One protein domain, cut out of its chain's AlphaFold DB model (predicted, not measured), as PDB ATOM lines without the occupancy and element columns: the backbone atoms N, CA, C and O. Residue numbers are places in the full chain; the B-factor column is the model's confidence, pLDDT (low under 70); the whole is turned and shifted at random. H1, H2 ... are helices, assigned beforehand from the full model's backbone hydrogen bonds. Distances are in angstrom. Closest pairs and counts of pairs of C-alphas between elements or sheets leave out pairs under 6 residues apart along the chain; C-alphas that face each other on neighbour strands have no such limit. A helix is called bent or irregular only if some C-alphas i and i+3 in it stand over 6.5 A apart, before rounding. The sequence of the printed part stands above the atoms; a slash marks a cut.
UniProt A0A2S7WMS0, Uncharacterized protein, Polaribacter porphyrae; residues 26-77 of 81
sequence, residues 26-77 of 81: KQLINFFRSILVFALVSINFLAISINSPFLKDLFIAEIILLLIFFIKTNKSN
ATOM      1  N   LYS A  26     -13.255 -17.545   7.836       80.25
ATOM      2  CA  LYS A  26     -14.691 -17.849   7.924       80.25
ATOM      3  C   LYS A  26     -15.060 -18.682   9.158       80.25
ATOM      4  O   LYS A  26     -16.072 -18.395   9.784       80.25
ATOM      5  N   GLN A  27     -14.259 -19.688   9.512       84.06
ATOM      6  CA  GLN A  27     -14.481 -20.517  10.702       84.06
ATOM      7  C   GLN A  27     -14.284 -19.700  11.979       84.06
ATOM      8  O   GLN A  27     -15.104 -19.791  12.887       84.06
ATOM      9  N   LEU A  28     -13.260 -18.840  12.007       87.56
ATOM     10  CA  LEU A  28     -13.006 -17.943  13.132       87.56
ATOM     11  C   LEU A  28     -14.169 -16.963  13.347       87.56
ATOM     12  O   LEU A  28     -14.669 -16.823  14.458       87.56
ATOM     13  N   ILE A  29     -14.661 -16.342  12.270       87.44
ATOM     14  CA  ILE A  29     -15.837 -15.460  12.325       87.44
ATOM     15  C   ILE A  29     -17.066 -16.220  12.833       87.44
ATOM     16  O   ILE A  29     -17.808 -15.708  13.667       87.44
ATOM     17  N   ASN A  30     -17.284 -17.448  12.358       86.56
ATOM     18  CA  ASN A  30     -18.438 -18.239  12.775       86.56
ATOM     19  C   ASN A  30     -18.344 -18.670  14.249       86.56
ATOM     20  O   ASN A  30     -19.356 -18.688  14.945       86.56
ATOM     21  N   PHE A  31     -17.134 -18.946  14.738       90.12
ATOM     22  CA  PHE A  31     -16.868 -19.225  16.148       90.12
ATOM     23  C   PHE A  31     -17.200 -18.019  17.030       90.12
ATOM     24  O   PHE A  31     -17.993 -18.144  17.961       90.12
ATOM     25  N   PHE A  32     -16.691 -16.831  16.690       89.81
ATOM     26  CA  PHE A  32     -17.020 -15.605  17.426       89.81
ATOM     27  C   PHE A  32     -18.512 -15.283  17.379       89.81
ATOM     28  O   PHE A  32     -19.088 -14.900  18.395       89.81
ATOM     29  N   ARG A  33     -19.166 -15.501  16.233       88.62
ATOM     30  CA  ARG A  33     -20.619 -15.350  16.113       88.62
ATOM     31  C   ARG A  33     -21.361 -16.292  17.063       88.62
ATOM     32  O   ARG A  33     -22.315 -15.866  17.702       88.62
ATOM     33  N   SER A  34     -20.909 -17.538  17.190       89.25
ATOM     34  CA  SER A  34     -21.485 -18.498  18.134       89.25
ATOM     35  C   SER A  34     -21.263 -18.080  19.587       89.25
ATOM     36  O   SER A  34     -22.204 -18.138  20.373       89.25
ATOM     37  N   ILE A  35     -20.058 -17.616  19.942       91.62
ATOM     38  CA  ILE A  35     -19.753 -17.071  21.277       91.62
ATOM     39  C   ILE A  35     -20.714 -15.934  21.625       91.62
ATOM     40  O   ILE A  35     -21.241 -15.885  22.733       91.62
ATOM     41  N   LEU A  36     -20.973 -15.042  20.670       90.50
ATOM     42  CA  LEU A  36     -21.817 -13.870  20.875       90.50
ATOM     43  C   LEU A  36     -23.276 -14.276  21.133       90.50
ATOM     44  O   LEU A  36     -23.917 -13.742  22.035       90.50
ATOM     45  N   VAL A  37     -23.772 -15.285  20.411       90.00
ATOM     46  CA  VAL A  37     -25.098 -15.871  20.664       90.00
ATOM     47  C   VAL A  37     -25.165 -16.496  22.059       90.00
ATOM     48  O   VAL A  37     -26.102 -16.214  22.802       90.00
ATOM     49  N   PHE A  38     -24.169 -17.294  22.455       89.31
ATOM     50  CA  PHE A  38     -24.140 -17.890  23.794       89.31
ATOM     51  C   PHE A  38     -24.065 -16.837  24.905       89.31
ATOM     52  O   PHE A  38     -24.729 -16.990  25.929       89.31
ATOM     53  N   ALA A  39     -23.313 -15.754  24.701       84.94
ATOM     54  CA  ALA A  39     -23.224 -14.649  25.650       84.94
ATOM     55  C   ALA A  39     -24.581 -13.954  25.832       84.94
ATOM     56  O   ALA A  39     -25.023 -13.772  26.965       84.94
ATOM     57  N   LEU A  40     -25.284 -13.647  24.736       83.75
ATOM     58  CA  LEU A  40     -26.628 -13.066  24.788       83.75
ATOM     59  C   LEU A  40     -27.614 -13.977  25.527       83.75
ATOM     60  O   LEU A  40     -28.341 -13.512  26.404       83.75
ATOM     61  N   VAL A  41     -27.615 -15.278  25.226       86.62
ATOM     62  CA  VAL A  41     -28.480 -16.253  25.916       86.62
ATOM     63  C   VAL A  41     -28.147 -16.326  27.408       86.62
ATOM     64  O   VAL A  41     -29.050 -16.336  28.240       86.62
ATOM     65  N   SER A  42     -26.860 -16.318  27.758       83.75
ATOM     66  CA  SER A  42     -26.408 -16.383  29.152       83.75
ATOM     67  C   SER A  42     -26.806 -15.138  29.944       83.75
ATOM     68  O   SER A  42     -27.249 -15.264  31.079       83.75
ATOM     69  N   ILE A  43     -26.712 -13.943  29.348       80.81
ATOM     70  CA  ILE A  43     -27.148 -12.687  29.981       80.81
ATOM     71  C   ILE A  43     -28.665 -12.691  30.209       80.81
ATOM     72  O   ILE A  43     -29.118 -12.318  31.288       80.81
ATOM     73  N   ASN A  44     -29.444 -13.170  29.233       75.88
ATOM     74  CA  ASN A  44     -30.891 -13.348  29.382       75.88
ATOM     75  C   ASN A  44     -31.227 -14.311  30.529       75.88
ATOM     76  O   ASN A  44     -32.050 -14.001  31.389       75.88
ATOM     77  N   PHE A  45     -30.562 -15.467  30.578       80.31
ATOM     78  CA  PHE A  45     -30.771 -16.450  31.639       80.31
ATOM     79  C   PHE A  45     -30.388 -15.893  33.016       80.31
ATOM     80  O   PHE A  45     -31.129 -16.048  33.988       80.31
ATOM     81  N   LEU A  46     -29.262 -15.184  33.093       74.62
ATOM     82  CA  LEU A  46     -28.793 -14.545  34.316       74.62
ATOM     83  C   LEU A  46     -29.769 -13.463  34.797       74.62
ATOM     84  O   LEU A  46     -30.053 -13.373  35.987       74.62
ATOM     85  N   ALA A  47     -30.344 -12.685  33.884       68.00
ATOM     86  CA  ALA A  47     -31.343 -11.680  34.223       68.00
ATOM     87  C   ALA A  47     -32.633 -12.271  34.791       68.00
ATOM     88  O   ALA A  47     -33.165 -11.739  35.767       68.00
ATOM     89  N   ILE A  48     -33.100 -13.387  34.223       70.88
ATOM     90  CA  ILE A  48     -34.239 -14.140  34.758       70.88
ATOM     91  C   ILE A  48     -33.900 -14.659  36.159       70.88
ATOM     92  O   ILE A  48     -34.693 -14.502  37.084       70.88
ATOM     93  N   SER A  49     -32.704 -15.225  36.340       70.75
ATOM     94  CA  SER A  49     -32.289 -15.818  37.614       70.75
ATOM     95  C   SER A  49     -32.112 -14.799  38.743       70.75
ATOM     96  O   SER A  49     -32.361 -15.137  39.896       70.75
ATOM     97  N   ILE A  50     -31.660 -13.578  38.445       71.62
ATOM     98  CA  ILE A  50     -31.441 -12.539  39.465       71.62
ATOM     99  C   ILE A  50     -32.763 -11.827  39.812       71.62
ATOM    100  O   ILE A  50     -32.832 -11.111  40.808       71.62
ATOM    101  N   ASN A  51     -33.826 -12.027  39.018       68.06
ATOM    102  CA  ASN A  51     -35.115 -11.342  39.155       68.06
ATOM    103  C   ASN A  51     -34.941  -9.812  39.283       68.06
ATOM    104  O   ASN A  51     -35.695  -9.127  39.975       68.06
ATOM    105  N   SER A  52     -33.883  -9.287  38.653       67.19
ATOM    106  CA  SER A  52     -33.473  -7.897  38.807       67.19
ATOM    107  C   SER A  52     -34.457  -7.006  38.053       67.19
ATOM    108  O   SER A  52     -34.563  -7.137  36.827       67.19
ATOM    109  N   PRO A  53     -35.149  -6.076  38.736       73.00
ATOM    110  CA  PRO A  53     -36.099  -5.180  38.084       73.00
ATOM    111  C   PRO A  53     -35.424  -4.333  36.995       73.00
ATOM    112  O   PRO A  53     -35.993  -4.146  35.927       73.00
ATOM    113  N   PHE A  54     -34.160  -3.946  37.196       77.62
ATOM    114  CA  PHE A  54     -33.383  -3.199  36.205       77.62
ATOM    115  C   PHE A  54     -33.155  -3.979  34.904       77.62
ATOM    116  O   PHE A  54     -33.335  -3.438  33.816       77.62
ATOM    117  N   LEU A  55     -32.772  -5.259  34.994       72.06
ATOM    118  CA  LEU A  55     -32.537  -6.073  33.796       72.06
ATOM    119  C   LEU A  55     -33.842  -6.348  33.049       72.06
ATOM    120  O   LEU A  55     -33.852  -6.360  31.822       72.06
ATOM    121  N   LYS A  56     -34.952  -6.513  33.774       72.31
ATOM    122  CA  LYS A  56     -36.282  -6.656  33.177       72.31
ATOM    123  C   LYS A  56     -36.668  -5.419  32.361       72.31
ATOM    124  O   LYS A  56     -37.082  -5.566  31.212       72.31
ATOM    125  N   ASP A  57     -36.481  -4.226  32.917       77.81
ATOM    126  CA  ASP A  57     -36.766  -2.968  32.218       77.81
ATOM    127  C   ASP A  57     -35.839  -2.765  31.011       77.81
ATOM    128  O   ASP A  57     -36.281  -2.318  29.950       77.81
ATOM    129  N   LEU A  58     -34.573  -3.176  31.130       79.94
ATOM    130  CA  LEU A  58     -33.609  -3.131  30.031       79.94
ATOM    131  C   LEU A  58     -34.020  -4.045  28.864       79.94
ATOM    132  O   LEU A  58     -34.005  -3.602  27.717       79.94
ATOM    133  N   PHE A  59     -34.458  -5.279  29.137       76.50
ATOM    134  CA  PHE A  59     -34.963  -6.186  28.097       76.50
ATOM    135  C   PHE A  59     -36.235  -5.673  27.429       76.50
ATOM    136  O   PHE A  59     -36.391  -5.795  26.215       76.50
ATOM    137  N   ILE A  60     -37.140  -5.069  28.201       78.69
ATOM    138  CA  ILE A  60     -38.346  -4.442  27.655       78.69
ATOM    139  C   ILE A  60     -37.959  -3.304  26.702       78.69
ATOM    140  O   ILE A  60     -38.483  -3.235  25.589       78.69
ATOM    141  N   ALA A  61     -37.007  -2.452  27.089       84.38
ATOM    142  CA  ALA A  61     -36.503  -1.380  26.233       84.38
ATOM    143  C   ALA A  61     -35.841  -1.917  24.951       84.38
ATOM    144  O   ALA A  61     -36.056  -1.370  23.866       84.38
ATOM    145  N   GLU A  62     -35.087  -3.013  25.051       84.25
ATOM    146  CA  GLU A  62     -34.430  -3.660  23.913       84.25
ATOM    147  C   GLU A  62     -35.451  -4.240  22.917       84.25
ATOM    148  O   GLU A  62     -35.338  -4.010  21.711       84.25
ATOM    149  N   ILE A  63     -36.515  -4.891  23.406       83.50
ATOM    150  CA  ILE A  63     -37.628  -5.397  22.582       83.50
ATOM    151  C   ILE A  63     -38.363  -4.252  21.873       83.50
ATOM    152  O   ILE A  63     -38.672  -4.361  20.683       83.50
ATOM    153  N   ILE A  64     -38.625  -3.143  22.573       85.88
ATOM    154  CA  ILE A  64     -39.273  -1.956  21.991       85.88
ATOM    155  C   ILE A  64     -38.413  -1.371  20.863       85.88
ATOM    156  O   ILE A  64     -38.926  -1.073  19.784       85.88
ATOM    157  N   LEU A  65     -37.098  -1.253  21.068       85.81
ATOM    158  CA  LEU A  65     -36.157  -0.808  20.036       85.81
ATOM    159  C   LEU A  65     -36.163  -1.732  18.814       85.81
ATOM    160  O   LEU A  65     -36.167  -1.253  17.678       85.81
ATOM    161  N   LEU A  66     -36.208  -3.045  19.037       83.88
ATOM    162  CA  LEU A  66     -36.242  -4.055  17.981       83.88
ATOM    163  C   LEU A  66     -37.542  -3.970  17.164       83.88
ATOM    164  O   LEU A  66     -37.500  -4.028  15.936       83.88
ATOM    165  N   LEU A  67     -38.679  -3.735  17.826       84.69
ATOM    166  CA  LEU A  67     -39.970  -3.457  17.188       84.69
ATOM    167  C   LEU A  67     -39.925  -2.189  16.328       84.69
ATOM    168  O   LEU A  67     -40.332  -2.224  15.168       84.69
ATOM    169  N   ILE A  68     -39.390  -1.083  16.854       85.62
ATOM    170  CA  ILE A  68     -39.251   0.179  16.107       85.62
ATOM    171  C   ILE A  68     -38.338  -0.012  14.892       85.62
ATOM    172  O   ILE A  68     -38.656   0.438  13.789       85.62
ATOM    173  N   PHE A  69     -37.216  -0.708  15.073       85.69
ATOM    174  CA  PHE A  69     -36.308  -1.039  13.984       85.69
ATOM    175  C   PHE A  69     -37.005  -1.892  12.924       85.69
ATOM    176  O   PHE A  69     -36.880  -1.611  11.732       85.69
ATOM    177  N   PHE A  70     -37.789  -2.887  13.335       82.06
ATOM    178  CA  PHE A  70     -38.553  -3.724  12.419       82.06
ATOM    179  C   PHE A  70     -39.574  -2.899  11.635       82.06
ATOM    180  O   PHE A  70     -39.586  -2.980  10.413       82.06
ATOM    181  N   ILE A  71     -40.349  -2.036  12.301       81.75
ATOM    182  CA  ILE A  71     -41.311  -1.118  11.666       81.75
ATOM    183  C   ILE A  71     -40.620  -0.211  10.641       81.75
ATOM    184  O   ILE A  71     -41.123  -0.047   9.532       81.75
ATOM    185  N   LYS A  72     -39.458   0.356  10.986       78.75
ATOM    186  CA  LYS A  72     -38.680   1.229  10.094       78.75
ATOM    187  C   LYS A  72     -38.099   0.482   8.893       78.75
ATOM    188  O   LYS A  72     -37.990   1.046   7.810       78.75
ATOM    189  N   THR A  73     -37.684  -0.765   9.091       78.75
ATOM    190  CA  THR A  73     -36.992  -1.556   8.061       78.75
ATOM    191  C   THR A  73     -37.976  -2.301   7.157       78.75
ATOM    192  O   THR A  73     -37.639  -2.643   6.021       78.75
ATOM    193  N   ASN A  74     -39.210  -2.533   7.615       72.38
ATOM    194  CA  ASN A  74     -40.221  -3.218   6.825       72.38
ATOM    195  C   ASN A  74     -40.791  -2.311   5.726       72.38
ATOM    196  O   ASN A  74     -41.527  -1.362   5.991       72.38
ATOM    197  N   LYS A  75     -40.529  -2.664   4.461       62.50
ATOM    198  CA  LYS A  75     -41.083  -1.973   3.280       62.50
ATOM    199  C   LYS A  75     -42.612  -2.033   3.197       62.50
ATOM    200  O   LYS A  75     -43.205  -1.221   2.491       62.50
ATOM    201  N   SER A  76     -43.245  -2.959   3.921       60.94
ATOM    202  CA  SER A  76     -44.706  -3.102   3.951       60.94
ATOM    203  C   SER A  76     -45.425  -1.917   4.603       60.94
ATOM    204  O   SER A  76     -46.632  -1.801   4.440       60.94
ATOM    205  N   ASN A  77     -44.704  -1.039   5.314       55.88
ATOM    206  CA  ASN A  77     -45.263   0.171   5.923       55.88
ATOM    207  C   ASN A  77     -45.084   1.426   5.045       55.88
ATOM    208  O   ASN A  77     -45.180   2.556   5.522       55.88
TER     209      ASN A  77
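Overview. This is residues 26 to 77 of the 81 residues of an uncharacterized protein of Polaribacter porphyrae (UniProt A0A2S7WMS0). Two long helices, H1 and H2, meet near their ends as a V, with the tight link between them at the corner and the two arms spread open. H1 is the longer arm, H2 folds back from the corner at a steep tilt, and the space between the far ends is empty. The printed part has 52 residues with two named helices, H1 then H2, and no named strand; its class is all helix. It is only just loose, close to extended, with a radius of gyration of the C-alphas of 14.8 A, and it is flat, its C-alphas spanning 39 by 35 by 10 A.

Arrangement. H1, residues 26 to 50, and H2, residues 53 to 73, touch only at the corner by their link, and only just, with 3 pairs of C-alphas within 8 A. H1 touches H2 with residues 47 to 48 alone, and H2 touches H1 with residues 55 to 56 alone. The closest C-alphas of the two helices are those of Ala 47 and Leu 55, 5.7 A apart. Their lines stand at a steep tilt of 47 degrees, and they run opposite ways. Their centres are 18.2 A apart. In both H1 and H2 every O i to N i+4 pair is within hydrogen-bond range.

Along the chain. H1 begins at C-alpha 26, at (-14.691, -17.849, 7.924), and ends at C-alpha 50, at (-31.441, -12.539, 39.465), 36.1 A from first to last C-alpha. H2 measures 30.3 A from C-alpha 53 to C-alpha 73, which is at (-36.992, -1.556, 8.061). Neither helix is bent.

Size, cuts and confidence. The two C-alphas farthest apart are those of Lys 26 and Pro 53, at 39.1 A. Residues 26 to 42, which belong to H1, stand free, as do residues 49 to 54 and residues 60 to 77, of which 60 to 73 belong to H2. The printed part has no cut, and the link from H1 to H2 is tight. The mean pLDDT of the printed part is 79.9, and it is under 70 at residue 47, residues 51 to 52 and residues 75 to 77.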